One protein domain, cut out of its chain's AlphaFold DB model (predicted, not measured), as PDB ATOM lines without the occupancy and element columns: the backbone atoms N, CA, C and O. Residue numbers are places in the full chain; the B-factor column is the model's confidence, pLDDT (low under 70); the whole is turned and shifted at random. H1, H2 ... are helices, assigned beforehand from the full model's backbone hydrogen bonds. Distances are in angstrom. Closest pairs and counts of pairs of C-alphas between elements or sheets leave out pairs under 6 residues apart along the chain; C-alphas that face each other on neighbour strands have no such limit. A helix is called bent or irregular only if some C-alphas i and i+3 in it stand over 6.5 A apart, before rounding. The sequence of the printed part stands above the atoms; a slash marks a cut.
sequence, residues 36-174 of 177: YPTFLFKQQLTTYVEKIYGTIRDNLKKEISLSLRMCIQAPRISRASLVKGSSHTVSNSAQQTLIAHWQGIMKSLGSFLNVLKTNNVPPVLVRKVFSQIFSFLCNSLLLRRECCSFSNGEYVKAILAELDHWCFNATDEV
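What this domain is: This is residues 36 to 174 of the 177 residues of the protein "Dilute domain-containing protein" of Lactuca sativa (UniProt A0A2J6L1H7). Four helices make a loose up-and-down bundle, each running against the one before, and residues 36 to 52 of the long H1 stick out as an arm. The printed part has 139 residues, with H1 to H4 in chain order and no named strand: all helix, loose, radius of gyration of the C-alphas 19.3 A, spans 75 by 28 by 22 A.

How they stand to each other: H1, residues 36 to 84, is one helix by its hydrogen bonds but bent: C-alphas 72 and 75 are 6.7 A apart. Its arms are H1a, residues 36 to 72, and H1b, residues 75 to 84. H2, residues 90 to 118, touches H1a with residues 97 to 108 alone, closest C-alphas Cys 71 and Leu 98, 5.2 A. H1b and H2 form a hairpin, closest C-alphas Pro 75 and Ala 94, 5.9 A. H3, residues 123 to 142, touches H1a with residues 129 to 136 alone, closest C-alphas Arg 57 and Val 129, 6.0 A. H4, residues 150 to 174, is close to but not clearly touching H2, closest C-alphas Trp 102 and Ile 159, 7.7 A. Every O i to N i+4 pair is within hydrogen-bond range in H1a, H2 and H3; 4 of 6 are in H1b, 20 of 21 in H4.

Where its parts are: H1a, 52.9 A long, begins at C-alpha 36 (-9.778, 9.089, 66.649). H2 is 42.5 A and H3 27.9 A long; H4, 35.7 A, ends at C-alpha 174 (-22.444, 43.746, 64.252).

The domain as a whole: The printed part has no cut and no long link. The pLDDT is under 70 in 28 residues, among them 75 to 94.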
ATOM      1  N   TYR A  36     -10.490   8.961  67.923       85.50
ATOM      2  CA  TYR A  36      -9.778   9.089  66.649       85.50
ATOM      3  C   TYR A  36     -10.704   9.495  65.482       85.50
ATOM      4  O   TYR A  36     -10.415  10.508  64.838       85.50
ATOM      5  N   PRO A  37     -11.861   8.835  65.250       86.38
ATOM      6  CA  PRO A  37     -12.836   9.296  64.255       86.38
ATOM      7  C   PRO A  37     -13.322  10.740  64.476       86.38
ATOM      8  O   PRO A  37     -13.403  11.520  63.527       86.38
ATOM      9  N   THR A  38     -13.589  11.141  65.723       91.31
ATOM     10  CA  THR A  38     -13.996  12.513  66.070       91.31
ATOM     11  C   THR A  38     -12.872  13.518  65.829       91.31
ATOM     12  O   THR A  38     -13.129  14.620  65.340       91.31
ATOM     13  N   PHE A  39     -11.622  13.157  66.129       91.31
ATOM     14  CA  PHE A  39     -10.467  14.010  65.861       91.31
ATOM     15  C   PHE A  39     -10.289  14.278  64.362       91.31
ATOM     16  O   PHE A  39     -10.156  15.438  63.963       91.31
ATOM     17  N   LEU A  40     -10.353  13.235  63.525       93.19
ATOM     18  CA  LEU A  40     -10.244  13.381  62.071       93.19
ATOM     19  C   LEU A  40     -11.384  14.226  61.498       93.19
ATOM     20  O   LEU A  40     -11.136  15.130  60.699       93.19
ATOM     21  N   PHE A  41     -12.619  13.996  61.952       95.00
ATOM     22  CA  PHE A  41     -13.768  14.803  61.547       95.00
ATOM     23  C   PHE A  41     -13.574  16.286  61.895       95.00
ATOM     24  O   PHE A  41     -13.769  17.159  61.048       95.00
ATOM     25  N   LYS A  42     -13.111  16.587  63.116       95.44
ATOM     26  CA  LYS A  42     -12.802  17.959  63.540       95.44
ATOM     27  C   LYS A  42     -11.729  18.601  62.655       95.44
ATOM     28  O   LYS A  42     -11.865  19.771  62.291       95.44
ATOM     29  N   GLN A  43     -10.674  17.864  62.308       97.31
ATOM     30  CA  GLN A  43      -9.603  18.374  61.449       97.31
ATOM     31  C   GLN A  43     -10.121  18.683  60.040       97.31
ATOM     32  O   GLN A  43      -9.866  19.767  59.518       97.31
ATOM     33  N   GLN A  44     -10.898  17.775  59.446       97.38
ATOM     34  CA  GLN A  44     -11.502  17.991  58.130       97.38
ATOM     35  C   GLN A  44     -12.451  19.190  58.127       97.38
ATOM     36  O   GLN A  44     -12.367  20.030  57.232       97.38
ATOM     37  N   LEU A  45     -13.302  19.311  59.150       96.50
ATOM     38  CA  LEU A  45     -14.207  20.446  59.300       96.50
ATOM     39  C   LEU A  45     -13.433  21.766  59.418       96.50
ATOM     40  O   LEU A  45     -13.784  22.740  58.757       96.50
ATOM     41  N   THR A  46     -12.349  21.785  60.199       95.69
ATOM     42  CA  THR A  46     -11.481  22.965  60.354       95.69
ATOM     43  C   THR A  46     -10.887  23.381  59.009       95.69
ATOM     44  O   THR A  46     -11.075  24.518  58.581       95.69
ATOM     45  N   THR A  47     -10.265  22.442  58.293       97.19
ATOM     46  CA  THR A  47      -9.690  22.684  56.960       97.19
ATOM     47  C   THR A  47     -10.739  23.185  55.967       97.19
ATOM     48  O   THR A  47     -10.473  24.074  55.157       97.19
ATOM     49  N   TYR A  48     -11.952  22.630  56.012       97.06
ATOM     50  CA  TYR A  48     -13.034  23.026  55.116       97.06
ATOM     51  C   TYR A  48     -13.517  24.456  55.391       97.06
ATOM     52  O   TYR A  48     -13.645  25.251  54.456       97.06
ATOM     53  N   VAL A  49     -13.701  24.819  56.665       93.56
ATOM     54  CA  VAL A  49     -14.057  26.185  57.078       93.56
ATOM     55  C   VAL A  49     -12.966  27.178  56.678       93.56
ATOM     56  O   VAL A  49     -13.277  28.228  56.117       93.56
ATOM     57  N   GLU A  50     -11.691  26.843  56.888       93.50
ATOM     58  CA  GLU A  50     -10.563  27.687  56.473       93.50
ATOM     59  C   GLU A  50     -10.525  27.895  54.957       93.50
ATOM     60  O   GLU A  50     -10.317  29.017  54.488       93.50
ATOM     61  N   LYS A  51     -10.785  26.838  54.178       95.38
ATOM     62  CA  LYS A  51     -10.840  26.917  52.715       95.38
ATOM     63  C   LYS A  51     -11.986  27.806  52.235       95.38
ATOM     64  O   LYS A  51     -11.771  28.640  51.352       95.38
ATOM     65  N   ILE A  52     -13.183  27.661  52.811       92.12
ATOM     66  CA  ILE A  52     -14.332  28.523  52.493       92.12
ATOM     67  C   ILE A  52     -14.008  29.972  52.847       92.12
ATOM     68  O   ILE A  52     -14.160  30.856  52.005       92.12
ATOM     69  N   TYR A  53     -13.499  30.212  54.056       91.56
ATOM     70  CA  TYR A  53     -13.124  31.542  54.521       91.56
ATOM     71  C   TYR A  53     -12.092  32.200  53.594       91.56
ATOM     72  O   TYR A  53     -12.266  33.349  53.181       91.56
ATOM     73  N   GLY A  54     -11.038  31.464  53.227       94.06
ATOM     74  CA  GLY A  54     -10.017  31.931  52.293       94.06
ATOM     75  C   GLY A  54     -10.611  32.287  50.933       94.06
ATOM     76  O   GLY A  54     -10.371  33.381  50.431       94.06
ATOM     77  N   THR A  55     -11.466  31.420  50.390       94.50
ATOM     78  CA  THR A  55     -12.137  31.641  49.098       94.50
ATOM     79  C   THR A  55     -13.003  32.899  49.113       94.50
ATOM     80  O   THR A  55     -12.897  33.735  48.218       94.50
ATOM     81  N   ILE A  56     -13.829  33.067  50.149       91.50
ATOM     82  CA  ILE A  56     -14.701  34.233  50.323       91.50
ATOM     83  C   ILE A  56     -13.872  35.523  50.364       91.50
ATOM     84  O   ILE A  56     -14.144  36.469  49.620       91.50
ATOM     85  N   ARG A  57     -12.826  35.550  51.197       94.06
ATOM     86  CA  ARG A  57     -11.932  36.705  51.325       94.06
ATOM     87  C   ARG A  57     -11.247  37.036  50.002       94.06
ATOM     88  O   ARG A  57     -11.186  38.205  49.617       94.06
ATOM     89  N   ASP A  58     -10.690  36.034  49.331       94.31
ATOM     90  CA  ASP A  58      -9.886  36.241  48.129       94.31
ATOM     91  C   ASP A  58     -10.758  36.713  46.955       94.31
ATOM     92  O   ASP A  58     -10.340  37.584  46.188       94.31
ATOM     93  N   ASN A  59     -12.003  36.233  46.874       92.88
ATOM     94  CA  ASN A  59     -12.996  36.713  45.914       92.88
ATOM     95  C   ASN A  59     -13.349  38.185  46.143       92.88
ATOM     96  O   ASN A  59     -13.266  38.978  45.204       92.88
ATOM     97  N   LEU A  60     -13.653  38.573  47.385       92.00
ATOM     98  CA  LEU A  60     -13.936  39.970  47.714       92.00
ATOM     99  C   LEU A  60     -12.738  40.872  47.394       92.00
ATOM    100  O   LEU A  60     -12.873  41.914  46.754       92.00
ATOM    101  N   LYS A  61     -11.531  40.451  47.787       92.94
ATOM    102  CA  LYS A  61     -10.301  41.181  47.471       92.94
ATOM    103  C   LYS A  61     -10.130  41.361  45.964       92.94
ATOM    104  O   LYS A  61      -9.720  42.438  45.528       92.94
ATOM    105  N   LYS A  62     -10.420  40.333  45.161       93.06
ATOM    106  CA  LYS A  62     -10.333  40.388  43.696       93.06
ATOM    107  C   LYS A  62     -11.331  41.387  43.108       93.06
ATOM    108  O   LYS A  62     -10.932  42.185  42.263       93.06
ATOM    109  N   GLU A  63     -12.576  41.381  43.575       90.88
ATOM    110  CA  GLU A  63     -13.609  42.335  43.148       90.88
ATOM    111  C   GLU A  63     -13.197  43.780  43.465       90.88
ATOM    112  O   GLU A  63     -13.139  44.630  42.574       90.88
ATOM    113  N   ILE A  64     -12.772  44.035  44.705       90.44
ATOM    114  CA  ILE A  64     -12.285  45.351  45.133       90.44
ATOM    115  C   ILE A  64     -11.057  45.775  44.326       90.44
ATOM    116  O   ILE A  64     -10.952  46.930  43.924       90.44
ATOM    117  N   SER A  65     -10.131  44.853  44.044       90.25
ATOM    118  CA  SER A  65      -8.921  45.141  43.261       90.25
ATOM    119  C   SER A  65      -9.239  45.634  41.848       90.25
ATOM    120  O   SER A  65      -8.529  46.500  41.329       90.25
ATOM    121  N   LEU A  66     -10.282  45.089  41.214       88.69
ATOM    122  CA  LEU A  66     -10.732  45.520  39.889       88.69
ATOM    123  C   LEU A  66     -11.283  46.950  39.944       88.69
ATOM    124  O   LEU A  66     -10.832  47.810  39.188       88.69
ATOM    125  N   SER A  67     -12.174  47.233  40.892       85.94
ATOM    126  CA  SER A  67     -12.766  48.567  41.076       85.94
ATOM    127  C   SER A  67     -11.731  49.619  41.494       85.94
ATOM    128  O   SER A  67     -11.721  50.746  40.992       85.94
ATOM    129  N   LEU A  68     -10.780  49.244  42.353       86.00
ATOM    130  CA  LEU A  68      -9.698  50.121  42.796       86.00
ATOM    131  C   LEU A  68      -8.740  50.474  41.654       86.00
ATOM    132  O   LEU A  68      -8.246  51.600  41.573       86.00
ATOM    133  N   ARG A  69      -8.490  49.537  40.730       86.12
ATOM    134  CA  ARG A  69      -7.695  49.813  39.528       86.12
ATOM    135  C   ARG A  69      -8.324  50.934  38.700       86.12
ATOM    136  O   ARG A  69      -7.585  51.807  38.248       86.12
ATOM    137  N   MET A  70      -9.651  50.943  38.563       82.31
ATOM    138  CA  MET A  70     -10.380  52.003  37.854       82.31
ATOM    139  C   MET A  70     -10.251  53.354  38.562       82.31
ATOM    140  O   MET A  70      -9.934  54.347  37.908       82.31
ATOM    141  N   CYS A  71     -10.359  53.375  39.898       79.44
ATOM    142  CA  CYS A  71     -10.091  54.576  40.697       79.44
ATOM    143  C   CYS A  71      -8.690  55.133  40.401       79.44
ATOM    144  O   CYS A  71      -8.512  56.310  40.138       79.44
ATOM    145  N   ILE A  72      -7.659  54.291  40.377       76.56
ATOM    146  CA  ILE A  72      -6.283  54.787  40.225       76.56
ATOM    147  C   ILE A  72      -5.954  55.170  38.766       76.56
ATOM    148  O   ILE A  72      -5.066  55.990  38.513       76.56
ATOM    149  N   GLN A  73      -6.646  54.589  37.784       75.81
ATOM    150  CA  GLN A  73      -6.421  54.868  36.362       75.81
ATOM    151  C   GLN A  73      -7.181  56.096  35.846       75.81
ATOM    152  O   GLN A  73      -6.640  56.791  34.982       75.81
ATOM    153  N   ALA A  74      -8.365  56.414  36.381       70.62
ATOM    154  CA  ALA A  74      -9.180  57.541  35.914       70.62
ATOM    155  C   ALA A  74      -8.407  58.885  35.836       70.62
ATOM    156  O   ALA A  74      -8.426  59.517  34.777       70.62
ATOM    157  N   PRO A  75      -7.585  59.282  36.834       64.88
ATOM    158  CA  PRO A  75      -6.810  60.530  36.779       64.88
ATOM    159  C   PRO A  75      -5.685  60.527  35.737       64.88
ATOM    160  O   PRO A  75      -5.111  61.573  35.431       64.88
ATOM    161  N   ARG A  76      -5.283  59.355  35.233       65.06
ATOM    162  CA  ARG A  76      -4.225  59.217  34.218       65.06
ATOM    163  C   ARG A  76      -4.788  59.438  32.822       65.06
ATOM    164  O   ARG A  76      -4.159  60.126  32.025       65.06
ATOM    165  N   ILE A  77      -5.984  58.910  32.562       61.00
ATOM    166  CA  ILE A  77      -6.697  59.089  31.291       61.00
ATOM    167  C   ILE A  77      -7.057  60.568  31.101       61.00
ATOM    168  O   ILE A  77      -6.776  61.139  30.048       61.00
ATOM    169  N   SER A  78      -7.567  61.231  32.145       59.44
ATOM    170  CA  SER A  78      -7.874  62.668  32.096       59.44
ATOM    171  C   SER A  78      -6.636  63.527  31.808       59.44
ATOM    172  O   SER A  78      -6.708  64.471  31.025       59.44
ATOM    173  N   ARG A  79      -5.472  63.171  32.372       58.12
ATOM    174  CA  ARG A  79      -4.194  63.858  32.100       58.12
ATOM    175  C   ARG A  79      -3.660  63.622  30.690       58.12
ATOM    176  O   ARG A  79      -3.111  64.550  30.107       58.12
ATOM    177  N   ALA A  80      -3.852  62.434  30.121       59.44
ATOM    178  CA  ALA A  80      -3.509  62.178  28.721       59.44
ATOM    179  C   ALA A  80      -4.355  63.037  27.758       59.44
ATOM    180  O   ALA A  80      -3.852  63.497  26.738       59.44
ATOM    181  N   SER A  81      -5.615  63.322  28.112       56.34
ATOM    182  CA  SER A  81      -6.500  64.200  27.329       56.34
ATOM    183  C   SER A  81      -6.181  65.698  27.471       56.34
ATOM    184  O   SER A  81      -6.516  66.476  26.577       56.34
ATOM    185  N   LEU A  82      -5.534  66.118  28.565       52.62
ATOM    186  CA  LEU A  82      -5.187  67.521  28.853       52.62
ATOM    187  C   LEU A  82      -4.092  68.096  27.940       52.62
ATOM    188  O   LEU A  82      -3.979  69.315  27.822       52.62
ATOM    189  N   VAL A  83      -3.350  67.246  27.224       55.28
ATOM    190  CA  VAL A  83      -2.360  67.663  26.210       55.28
ATOM    191  C   VAL A  83      -3.009  68.471  25.062       55.28
ATOM    192  O   VAL A  83      -2.308  69.117  24.292       55.28
ATOM    193  N   LYS A  84      -4.350  68.519  24.978       56.12
ATOM    194  CA  LYS A  84      -5.121  69.291  23.986       56.12
ATOM    195  C   LYS A  84      -5.673  70.656  24.446       56.12
ATOM    196  O   LYS A  84      -6.457  71.246  23.716       56.12
ATOM    197  N   GLY A  85      -5.239  71.196  25.590       51.62
ATOM    198  CA  GLY A  85      -5.439  72.618  25.920       51.62
ATOM    199  C   GLY A  85      -6.843  73.002  26.412       51.62
ATOM    200  O   GLY A  85      -7.575  73.708  25.731       51.62
ATOM    201  N   SER A  86      -7.211  72.589  27.630       50.00
ATOM    202  CA  SER A  86      -8.289  73.223  28.414       50.00
ATOM    203  C   SER A  86      -8.124  72.865  29.895       50.00
ATOM    204  O   SER A  86      -8.340  71.721  30.289       50.00
ATOM    205  N   SER A  87      -7.648  73.815  30.709       55.97
ATOM    206  CA  SER A  87      -6.977  73.509  31.988       55.97
ATOM    207  C   SER A  87      -7.856  73.593  33.248       55.97
ATOM    208  O   SER A  87      -7.442  73.115  34.298       55.97
ATOM    209  N   HIS A  88      -9.074  74.150  33.194       53.03
ATOM    210  CA  HIS A  88      -9.838  74.436  34.427       53.03
ATOM    211  C   HIS A  88     -11.096  73.582  34.659       53.03
ATOM    212  O   HIS A  88     -11.442  73.330  35.809       53.03
ATOM    213  N   THR A  89     -11.755  73.059  33.622       50.47
ATOM    214  CA  THR A  89     -12.997  72.266  33.778       50.47
ATOM    215  C   THR A  89     -12.764  70.752  33.862       50.47
ATOM    216  O   THR A  89     -13.609  70.021  34.374       50.47
ATOM    217  N   VAL A  90     -11.598  70.269  33.418       52.81
ATOM    218  CA  VAL A  90     -11.251  68.834  33.352       52.81
ATOM    219  C   VAL A  90     -10.876  68.245  34.724       52.81
ATOM    220  O   VAL A  90     -11.015  67.044  34.945       52.81
ATOM    221  N   SER A  91     -10.442  69.083  35.675       57.94
ATOM    222  CA  SER A  91     -10.103  68.652  37.043       57.94
ATOM    223  C   SER A  91     -11.328  68.120  37.799       57.94
ATOM    224  O   SER A  91     -11.261  67.063  38.427       57.94
ATOM    225  N   ASN A  92     -12.468  68.809  37.682       62.19
ATOM    226  CA  ASN A  92     -13.685  68.464  38.418       62.19
ATOM    227  C   ASN A  92     -14.327  67.170  37.894       62.19
ATOM    228  O   ASN A  92     -14.782  66.347  38.681       62.19
ATOM    229  N   SER A  93     -14.313  66.934  36.577       66.81
ATOM    230  CA  SER A  93     -14.893  65.717  35.985       66.81
ATOM    231  C   SER A  93     -14.079  64.454  36.290       66.81
ATOM    232  O   SER A  93     -14.648  63.389  36.552       66.81
ATOM    233  N   ALA A  94     -12.748  64.569  36.327       68.25
ATOM    234  CA  ALA A  94     -11.861  63.481  36.737       68.25
ATOM    235  C   ALA A  94     -12.082  63.103  38.211       68.25
ATOM    236  O   ALA A  94     -12.173  61.918  38.539       68.25
ATOM    237  N   GLN A  95     -12.235  64.100  39.087       70.38
ATOM    238  CA  GLN A  95     -12.556  63.884  40.500       70.38
ATOM    239  C   GLN A  95     -13.959  63.294  40.702       70.38
ATOM    240  O   GLN A  95     -14.119  62.380  41.505       70.38
ATOM    241  N   GLN A  96     -14.962  63.723  39.935       75.69
ATOM    242  CA  GLN A  96     -16.303  63.131  39.993       75.69
ATOM    243  C   GLN A  96     -16.286  61.638  39.624       75.69
ATOM    244  O   GLN A  96     -16.964  60.823  40.248       75.69
ATOM    245  N   THR A  97     -15.472  61.271  38.630       79.12
ATOM    246  CA  THR A  97     -15.302  59.879  38.183       79.12
ATOM    247  C   THR A  97     -14.625  59.025  39.256       79.12
ATOM    248  O   THR A  97     -15.044  57.897  39.509       79.12
ATOM    249  N   LEU A  98     -13.611  59.576  39.934       77.62
ATOM    250  CA  LEU A  98     -12.979  58.940  41.092       77.62
ATOM    251  C   LEU A  98     -13.993  58.637  42.196       77.62
ATOM    252  O   LEU A  98     -14.088  57.493  42.641       77.62
ATOM    253  N   ILE A  99     -14.777  59.649  42.579       81.44
ATOM    254  CA  ILE A  99     -15.822  59.526  43.598       81.44
ATOM    255  C   ILE A  99     -16.818  58.439  43.191       81.44
ATOM    256  O   ILE A  99     -17.105  57.556  43.991       81.44
ATOM    257  N   ALA A 100     -17.287  58.428  41.942       85.19
ATOM    258  CA  ALA A 100     -18.213  57.406  41.458       85.19
ATOM    259  C   ALA A 100     -17.633  55.980  41.554       85.19
ATOM    260  O   ALA A 100     -18.329  55.054  41.975       85.19
ATOM    261  N   HIS A 101     -16.356  55.787  41.208       86.19
ATOM    262  CA  HIS A 101     -15.708  54.482  41.348       86.19
ATOM    263  C   HIS A 101     -15.542  54.063  42.815       86.19
ATOM    264  O   HIS A 101     -15.766  52.896  43.139       86.19
ATOM    265  N   TRP A 102     -15.200  54.998  43.705       88.44
ATOM    266  CA  TRP A 102     -15.118  54.742  45.143       88.44
ATOM    267  C   TRP A 102     -16.481  54.383  45.750       88.44
ATOM    268  O   TRP A 102     -16.591  53.384  46.457       88.44
ATOM    269  N   GLN A 103     -17.542  55.103  45.384       88.19
ATOM    270  CA  GLN A 103     -18.915  54.775  45.778       88.19
ATOM    271  C   GLN A 103     -19.312  53.352  45.347       88.19
ATOM    272  O   GLN A 103     -19.977  52.628  46.089       88.19
ATOM    273  N   GLY A 104     -18.844  52.901  44.178       89.94
ATOM    274  CA  GLY A 104     -18.997  51.511  43.742       89.94
ATOM    275  C   GLY A 104     -18.316  50.500  44.674       89.94
ATOM    276  O   GLY A 104     -18.900  49.457  44.975       89.94
ATOM    277  N   ILE A 105     -17.117  50.814  45.178       90.75
ATOM    278  CA  ILE A 105     -16.411  49.988  46.174       90.75
ATOM    279  C   ILE A 105     -17.209  49.941  47.480       90.75
ATOM    280  O   ILE A 105     -17.444  48.850  47.999       90.75
ATOM    281  N   MET A 106     -17.679  51.088  47.976       91.06
ATOM    282  CA  MET A 106     -18.475  51.163  49.209       91.06
ATOM    283  C   MET A 106     -19.770  50.357  49.105       91.06
ATOM    284  O   MET A 106     -20.112  49.598  50.012       91.06
ATOM    285  N   LYS A 107     -20.455  50.431  47.960       90.19
ATOM    286  CA  LYS A 107     -21.649  49.624  47.695       90.19
ATOM    287  C   LYS A 107     -21.351  48.122  47.678       90.19
ATOM    288  O   LYS A 107     -22.133  47.353  48.231       90.19
ATOM    289  N   SER A 108     -20.239  47.701  47.069       90.81
ATOM    290  CA  SER A 108     -19.808  46.292  47.062       90.81
ATOM    291  C   SER A 108     -19.510  45.794  48.482       90.81
ATOM    292  O   SER A 108     -20.039  44.760  48.891       90.81
ATOM    293  N   LEU A 109     -18.775  46.577  49.281       91.56
ATOM    294  CA  LEU A 109     -18.510  46.279  50.696       91.56
ATOM    295  C   LEU A 109     -19.804  46.150  51.512       91.56
ATOM    296  O   LEU A 109     -19.966  45.179  52.251       91.56
ATOM    297  N   GLY A 110     -20.741  47.086  51.338       91.69
ATOM    298  CA  GLY A 110     -22.063  47.055  51.971       91.69
ATOM    299  C   GLY A 110     -22.880  45.825  51.584       91.69
ATOM    300  O   GLY A 110     -23.379  45.106  52.450       91.69
ATOM    301  N   SER A 111     -22.969  45.533  50.286       91.94
ATOM    302  CA  SER A 111     -23.674  44.352  49.780       91.94
ATOM    303  C   SER A 111     -23.072  43.064  50.331       91.94
ATOM    304  O   SER A 111     -23.798  42.161  50.740       91.94
ATOM    305  N   PHE A 112     -21.744  42.974  50.365       92.62
ATOM    306  CA  PHE A 112     -21.049  41.809  50.884       92.62
ATOM    307  C   PHE A 112     -21.265  41.632  52.393       92.62
ATOM    308  O   PHE A 112     -21.542  40.519  52.840       92.62
ATOM    309  N   LEU A 113     -21.214  42.718  53.176       92.00
ATOM    310  CA  LEU A 113     -21.551  42.682  54.602       92.00
ATOM    311  C   LEU A 113     -22.970  42.138  54.812       92.00
ATOM    312  O   LEU A 113     -23.166  41.243  55.632       92.00
ATOM    313  N   ASN A 114     -23.941  42.626  54.036       91.94
ATOM    314  CA  ASN A 114     -25.326  42.170  54.121       91.94
ATOM    315  C   ASN A 114     -25.479  40.677  53.776       91.94
ATOM    316  O   ASN A 114     -26.216  39.950  54.441       91.94
ATOM    317  N   VAL A 115     -24.743  40.180  52.776       92.62
ATOM    318  CA  VAL A 115     -24.713  38.742  52.460       92.62
ATOM    319  C   VAL A 115     -24.158  37.936  53.636       92.62
ATOM    320  O   VAL A 115     -24.748  36.926  54.006       92.62
ATOM    321  N   LEU A 116     -23.068  38.375  54.271       90.88
ATOM    322  CA  LEU A 116     -22.522  37.669  55.434       90.88
ATOM    323  C   LEU A 116     -23.498  37.656  56.622       90.88
ATOM    324  O   LEU A 116     -23.633  36.621  57.274       90.88
ATOM    325  N   LYS A 117     -24.208  38.764  56.862       88.56
ATOM    326  CA  LYS A 117     -25.232  38.868  57.914       88.56
ATOM    327  C   LYS A 117     -26.405  37.924  57.668       88.56
ATOM    328  O   LYS A 117     -26.717  37.098  58.516       88.56
ATOM    329  N   THR A 118     -26.998  37.976  56.475       93.31
ATOM    330  CA  THR A 118     -28.157  37.132  56.120       93.31
ATOM    331  C   THR A 118     -27.834  35.635  56.115       93.31
ATOM    332  O   THR A 118     -28.729  34.813  56.285       93.31
ATOM    333  N   ASN A 119     -26.556  35.267  55.971       91.62
ATOM    334  CA  ASN A 119     -26.081  33.885  56.053       91.62
ATOM    335  C   ASN A 119     -25.605  33.473  57.459       91.62
ATOM    336  O   ASN A 119     -24.988  32.418  57.599       91.62
ATOM    337  N   ASN A 120     -25.884  34.269  58.499       90.38
ATOM    338  CA  ASN A 120     -25.529  33.985  59.895       90.38
ATOM    339  C   ASN A 120     -24.030  33.696  60.095       90.38
ATOM    340  O   ASN A 120     -23.637  32.853  60.907       90.38
ATOM    341  N   VAL A 121     -23.168  34.367  59.326       90.75
ATOM    342  CA  VAL A 121     -21.721  34.199  59.467       90.75
ATOM    343  C   VAL A 121     -21.291  34.796  60.810       90.75
ATOM    344  O   VAL A 121     -21.571  35.970  61.058       90.75
ATOM    345  N   PRO A 122     -20.564  34.048  61.667       89.81
ATOM    346  CA  PRO A 122     -20.160  34.536  62.979       89.81
ATOM    347  C   PRO A 122     -19.462  35.908  62.917       89.81
ATOM    348  O   PRO A 122     -18.510  36.058  62.138       89.81
ATOM    349  N   PRO A 123     -19.828  36.880  63.780       87.44
ATOM    350  CA  PRO A 123     -19.274  38.240  63.759       87.44
ATOM    351  C   PRO A 123     -17.742  38.302  63.791       87.44
ATOM    352  O   PRO A 123     -17.116  39.162  63.172       87.44
ATOM    353  N   VAL A 124     -17.103  37.345  64.472       86.69
ATOM    354  CA  VAL A 124     -15.637  37.227  64.541       86.69
ATOM    355  C   VAL A 124     -15.015  36.984  63.161       86.69
ATOM    356  O   VAL A 124     -13.946  37.523  62.867       86.69
ATOM    357  N   LEU A 125     -15.665  36.191  62.303       89.06
ATOM    358  CA  LEU A 125     -15.195  35.940  60.940       89.06
ATOM    359  C   LEU A 125     -15.420  37.161  60.054       89.06
ATOM    360  O   LEU A 125     -14.495  37.562  59.351       89.06
ATOM    361  N   VAL A 126     -16.593  37.794  60.151       90.75
ATOM    362  CA  VAL A 126     -16.907  39.042  59.433       90.75
ATOM    363  C   VAL A 126     -15.835  40.095  59.727       90.75
ATOM    364  O   VAL A 126     -15.183  40.598  58.811       90.75
ATOM    365  N   ARG A 127     -15.547  40.337  61.013       89.00
ATOM    366  CA  ARG A 127     -14.520  41.291  61.456       89.00
ATOM    367  C   ARG A 127     -13.138  40.970  60.891       89.00
ATOM    368  O   ARG A 127     -12.429  41.871  60.445       89.00
ATOM    369  N   LYS A 128     -12.744  39.691  60.876       89.75
ATOM    370  CA  LYS A 128     -11.454  39.269  60.311       89.75
ATOM    371  C   LYS A 128     -11.375  39.487  58.798       89.75
ATOM    372  O   LYS A 128     -10.313  39.895  58.326       89.75
ATOM    373  N   VAL A 129     -12.452  39.245  58.045       91.31
ATOM    374  CA  VAL A 129     -12.475  39.495  56.592       91.31
ATOM    375  C   VAL A 129     -12.318  40.986  56.330       91.31
ATOM    376  O   VAL A 129     -11.376  41.383  55.647       91.31
ATOM    377  N   PHE A 130     -13.175  41.815  56.926       91.56
ATOM    378  CA  PHE A 130     -13.156  43.259  56.698       91.56
ATOM    379  C   PHE A 130     -11.844  43.907  57.138       91.56
ATOM    380  O   PHE A 130     -11.286  44.705  56.393       91.56
ATOM    381  N   SER A 131     -11.262  43.484  58.264       90.06
ATOM    382  CA  SER A 131      -9.943  43.964  58.691       90.06
ATOM    383  C   SER A 131      -8.851  43.698  57.641       90.06
ATOM    384  O   SER A 131      -8.056  44.588  57.325       90.06
ATOM    385  N   GLN A 132      -8.840  42.508  57.026       92.06
ATOM    386  CA  GLN A 132      -7.887  42.187  55.955       92.06
ATOM    387  C   GLN A 132      -8.143  43.012  54.687       92.06
ATOM    388  O   GLN A 132      -7.195  43.441  54.028       92.06
ATOM    389  N   ILE A 133      -9.409  43.262  54.356       92.38
ATOM    390  CA  ILE A 133      -9.803  44.063  53.194       92.38
ATOM    391  C   ILE A 133      -9.447  45.540  53.371       92.38
ATOM    392  O   ILE A 133      -8.889  46.142  52.455       92.38
ATOM    393  N   PHE A 134      -9.679  46.116  54.549       89.38
ATOM    394  CA  PHE A 134      -9.286  47.491  54.852       89.38
ATOM    395  C   PHE A 134      -7.775  47.660  54.833       89.38
ATOM    396  O   PHE A 134      -7.273  48.591  54.209       89.38
ATOM    397  N   SER A 135      -7.034  46.712  55.415       89.62
ATOM    398  CA  SER A 135      -5.575  46.710  55.308       89.62
ATOM    399  C   SER A 135      -5.128  46.681  53.843       89.62
ATOM    400  O   SER A 135      -4.264  47.459  53.442       89.62
ATOM    401  N   PHE A 136      -5.753  45.844  53.009       89.75
ATOM    402  CA  PHE A 136      -5.474  45.806  51.575       89.75
ATOM    403  C   PHE A 136      -5.764  47.142  50.866       89.75
ATOM    404  O   PHE A 136      -4.935  47.590  50.070       89.75
ATOM    405  N   LEU A 137      -6.896  47.788  51.157       86.88
ATOM    406  CA  LEU A 137      -7.276  49.086  50.589       86.88
ATOM    407  C   LEU A 137      -6.295  50.193  50.988       86.88
ATOM    408  O   LEU A 137      -5.748  50.865  50.111       86.88
ATOM    409  N   CYS A 138      -6.007  50.326  52.285       84.25
ATOM    410  CA  CYS A 138      -5.055  51.307  52.804       84.25
ATOM    411  C   CYS A 138      -3.668  51.107  52.193       84.25
ATOM    412  O   CYS A 138      -3.077  52.057  51.686       84.25
ATOM    413  N   ASN A 139      -3.177  49.866  52.145       86.38
ATOM    414  CA  ASN A 139      -1.887  49.555  51.527       86.38
ATOM    415  C   ASN A 139      -1.874  49.897  50.031       86.38
ATOM    416  O   ASN A 139      -0.880  50.403  49.517       86.38
ATOM    417  N   SER A 140      -2.976  49.664  49.321       84.75
ATOM    418  CA  SER A 140      -3.056  49.919  47.879       84.75
ATOM    419  C   SER A 140      -3.164  51.406  47.526       84.75
ATOM    420  O   SER A 140      -2.727  51.799  46.442       84.75
ATOM    421  N   LEU A 141      -3.732  52.225  48.416       78.69
ATOM    422  CA  LEU A 141      -3.880  53.672  48.236       78.69
ATOM    423  C   LEU A 141      -2.665  54.454  48.752       78.69
ATOM    424  O   LEU A 141      -2.202  55.366  48.074       78.69
ATOM    425  N   LEU A 142      -2.126  54.089  49.920       75.00
ATOM    426  CA  LEU A 142      -1.077  54.853  50.607       75.00
ATOM    427  C   LEU A 142       0.342  54.486  50.159       75.00
ATOM    428  O   LEU A 142       1.225  55.339  50.170       75.00
ATOM    429  N   LEU A 143       0.587  53.236  49.743       77.00
ATOM    430  CA  LEU A 143       1.934  52.797  49.342       77.00
ATOM    431  C   LEU A 143       2.248  53.087  47.868       77.00
ATOM    432  O   LEU A 143       3.377  52.889  47.415       77.00
ATOM    433  N   ARG A 144       1.273  53.564  47.086       72.50
ATOM    434  CA  ARG A 144       1.499  53.940  45.688       72.50
ATOM    435  C   ARG A 144       1.943  55.392  45.612       72.50
ATOM    436  O   ARG A 144       1.136  56.299  45.746       72.50
ATOM    437  N   ARG A 145       3.215  55.607  45.267       68.25
ATOM    438  CA  ARG A 145       3.840  56.934  45.074       68.25
ATOM    439  C   ARG A 145       3.033  57.880  44.170       68.25
ATOM    440  O   ARG A 145       3.078  59.092  44.326       68.25
ATOM    441  N   GLU A 146       2.282  57.317  43.232       65.94
ATOM    442  CA  GLU A 146       1.425  58.021  42.269       65.94
ATOM    443  C   GLU A 146       0.160  58.623  42.906       65.94
ATOM    444  O   GLU A 146      -0.448  59.529  42.340       65.94
ATOM    445  N   CYS A 147      -0.232  58.116  44.075       65.81
ATOM    446  CA  CYS A 147      -1.351  58.590  44.881       65.81
ATOM    447  C   CYS A 147      -0.919  59.684  45.875       65.81
ATOM    448  O   CYS A 147      -1.772  60.317  46.481       65.81
ATOM    449  N   CYS A 148       0.381  59.966  46.002       70.69
ATOM    450  CA  CYS A 148       0.930  60.896  46.992       70.69
ATOM    451  C   CYS A 148       1.181  62.298  46.400       70.69
ATOM    452  O   CYS A 148       2.315  62.774  46.370       70.69
ATOM    453  N   SER A 149       0.127  62.957  45.906       71.94
ATOM    454  CA  SER A 149       0.128  64.389  45.553       71.94
ATOM    455  C   SER A 149      -0.809  65.161  46.483       71.94
ATOM    456  O   SER A 149      -1.698  64.560  47.075       71.94
ATOM    457  N   PHE A 150      -0.673  66.488  46.583       72.19
ATOM    458  CA  PHE A 150      -1.579  67.308  47.403       72.19
ATOM    459  C   PHE A 150      -3.059  67.118  47.011       72.19
ATOM    460  O   PHE A 150      -3.899  66.839  47.860       72.19
ATOM    461  N   SER A 151      -3.363  67.150  45.707       69.56
ATOM    462  CA  SER A 151      -4.718  66.921  45.179       69.56
ATOM    463  C   SER A 151      -5.264  65.521  45.478       69.56
ATOM    464  O   SER A 151      -6.460  65.353  45.693       69.56
ATOM    465  N   ASN A 152      -4.395  64.505  45.481       72.19
ATOM    466  CA  ASN A 152      -4.781  63.136  45.807       72.19
ATOM    467  C   ASN A 152      -4.884  62.932  47.323       72.19
ATOM    468  O   ASN A 152      -5.687  62.117  47.756       72.19
ATOM    469  N   GLY A 153      -4.119  63.679  48.123       77.25
ATOM    470  CA  GLY A 153      -4.166  63.650  49.583       77.25
ATOM    471  C   GLY A 153      -5.530  64.068  50.122       77.25
ATOM    472  O   GLY A 153      -6.086  63.361  50.956       77.25
ATOM    473  N   GLU A 154      -6.118  65.139  49.580       79.12
ATOM    474  CA  GLU A 154      -7.483  65.560  49.934       79.12
ATOM    475  C   GLU A 154      -8.528  64.496  49.562       79.12
ATOM    476  O   GLU A 154      -9.433  64.200  50.341       79.12
ATOM    477  N   TYR A 155      -8.366  63.844  48.409       76.62
ATOM    478  CA  TYR A 155      -9.240  62.743  48.000       76.62
ATOM    479  C   TYR A 155      -9.098  61.512  48.906       76.62
ATOM    480  O   TYR A 155     -10.094  60.953  49.359       76.62
ATOM    481  N   VAL A 156      -7.866  61.101  49.214       79.50
ATOM    482  CA  VAL A 156      -7.587  59.986  50.129       79.50
ATOM    483  C   VAL A 156      -8.138  60.290  51.522       79.50
ATOM    484  O   VAL A 156      -8.715  59.408  52.148       79.50
ATOM    485  N   LYS A 157      -8.036  61.536  51.993       83.38
ATOM    486  CA  LYS A 157      -8.631  61.969  53.261       83.38
ATOM    487  C   LYS A 157     -10.155  61.825  53.255       83.38
ATOM    488  O   LYS A 157     -10.701  61.288  54.215       83.38
ATOM    489  N   ALA A 158     -10.831  62.251  52.186       83.38
ATOM    490  CA  ALA A 158     -12.282  62.095  52.048       83.38
ATOM    491  C   ALA A 158     -12.708  60.614  52.021       83.38
ATOM    492  O   ALA A 158     -13.630  60.232  52.736       83.38
ATOM    493  N   ILE A 159     -11.985  59.771  51.274       82.88
ATOM    494  CA  ILE A 159     -12.169  58.310  51.256       82.88
ATOM    495  C   ILE A 159     -12.065  57.716  52.658       82.88
ATOM    496  O   ILE A 159     -12.907  56.915  53.057       82.88
ATOM    497  N   LEU A 160     -11.005  58.066  53.394       84.19
ATOM    498  CA  LEU A 160     -10.754  57.501  54.717       84.19
ATOM    499  C   LEU A 160     -11.831  57.928  55.716       84.19
ATOM    500  O   LEU A 160     -12.255  57.101  56.514       84.19
ATOM    501  N   ALA A 161     -12.310  59.172  55.636       88.00
ATOM    502  CA  ALA A 161     -13.417  59.647  56.461       88.00
ATOM    503  C   ALA A 161     -14.728  58.901  56.161       88.00
ATOM    504  O   ALA A 161     -15.458  58.536  57.079       88.00
ATOM    505  N   GLU A 162     -15.019  58.632  54.887       87.31
ATOM    506  CA  GLU A 162     -16.201  57.854  54.504       87.31
ATOM    507  C   GLU A 162     -16.095  56.389  54.951       87.31
ATOM    508  O   GLU A 162     -17.067  55.815  55.442       87.31
ATOM    509  N   LEU A 163     -14.908  55.788  54.822       85.31
ATOM    510  CA  LEU A 163     -14.646  54.433  55.298       85.31
ATOM    511  C   LEU A 163     -14.818  54.334  56.819       85.31
ATOM    512  O   LEU A 163     -15.415  53.373  57.297       85.31
ATOM    513  N   ASP A 164     -14.316  55.321  57.562       85.62
ATOM    514  CA  ASP A 164     -14.449  55.404  59.019       85.62
ATOM    515  C   ASP A 164     -15.921  55.526  59.440       85.62
ATOM    516  O   ASP A 164     -16.407  54.736  60.249       85.62
ATOM    517  N   HIS A 165     -16.675  56.425  58.795       87.50
ATOM    518  CA  HIS A 165     -18.113  56.564  59.031       87.50
ATOM    519  C   HIS A 165     -18.886  55.272  58.723       87.50
ATOM    520  O   HIS A 165     -19.746  54.853  59.497       87.50
ATOM    521  N   TRP A 166     -18.559  54.598  57.618       87.31
ATOM    522  CA  TRP A 166     -19.164  53.309  57.287       87.31
ATOM    523  C   TRP A 166     -18.823  52.234  58.320       87.31
ATOM    524  O   TRP A 166     -19.698  51.458  58.696       87.31
ATOM    525  N   CYS A 167     -17.578  52.195  58.806       83.44
ATOM    526  CA  CYS A 167     -17.168  51.261  59.850       83.44
ATOM    527  C   CYS A 167     -17.944  51.493  61.144       83.44
ATOM    528  O   CYS A 167     -18.370  50.518  61.753       83.44
ATOM    529  N   PHE A 168     -18.155  52.748  61.543       81.69
ATOM    530  CA  PHE A 168     -18.966  53.093  62.711       81.69
ATOM    531  C   PHE A 168     -20.380  52.505  62.592       81.69
ATOM    532  O   PHE A 168     -20.774  51.675  63.411       81.69
ATOM    533  N   ASN A 169     -21.077  52.803  61.490       79.88
ATOM    534  CA  ASN A 169     -22.434  52.301  61.246       79.88
ATOM    535  C   ASN A 169     -22.474  50.763  61.156       79.88
ATOM    536  O   ASN A 169     -23.356  50.117  61.714       79.88
ATOM    537  N   ALA A 170     -21.497  50.153  60.482       73.94
ATOM    538  CA  ALA A 170     -21.421  48.703  60.332       73.94
ATOM    539  C   ALA A 170     -21.097  47.976  61.650       73.94
ATOM    540  O   ALA A 170     -21.464  46.812  61.800       73.94
ATOM    541  N   THR A 171     -20.393  48.624  62.581       66.31
ATOM    542  CA  THR A 171     -19.972  48.031  63.860       66.31
ATOM    543  C   THR A 171     -21.103  48.045  64.882       66.31
ATOM    544  O   THR A 171     -21.293  47.033  65.559       66.31
ATOM    545  N   ASP A 172     -21.899  49.115  64.930       58.38
ATOM    546  CA  ASP A 172     -23.112  49.165  65.758       58.38
ATOM    547  C   ASP A 172     -24.107  48.064  65.356       58.38
ATOM    548  O   ASP A 172     -24.715  47.426  66.211       58.38
ATOM    549  N   GLU A 173     -24.180  47.729  64.066       51.47
ATOM    550  CA  GLU A 173     -25.017  46.630  63.572       51.47
ATOM    551  C   GLU A 173     -24.391  45.216  63.691       51.47
ATOM    552  O   GLU A 173     -25.022  44.245  63.287       51.47
ATOM    553  N   VAL A 174     -23.133  45.061  64.129       54.03
ATOM    554  CA  VAL A 174     -22.444  43.746  64.252       54.03
ATOM    555  C   VAL A 174     -22.134  43.395  65.718       54.03
ATOM    556  O   VAL A 174     -21.715  42.274  66.012       54.03
TER     557      VAL A 174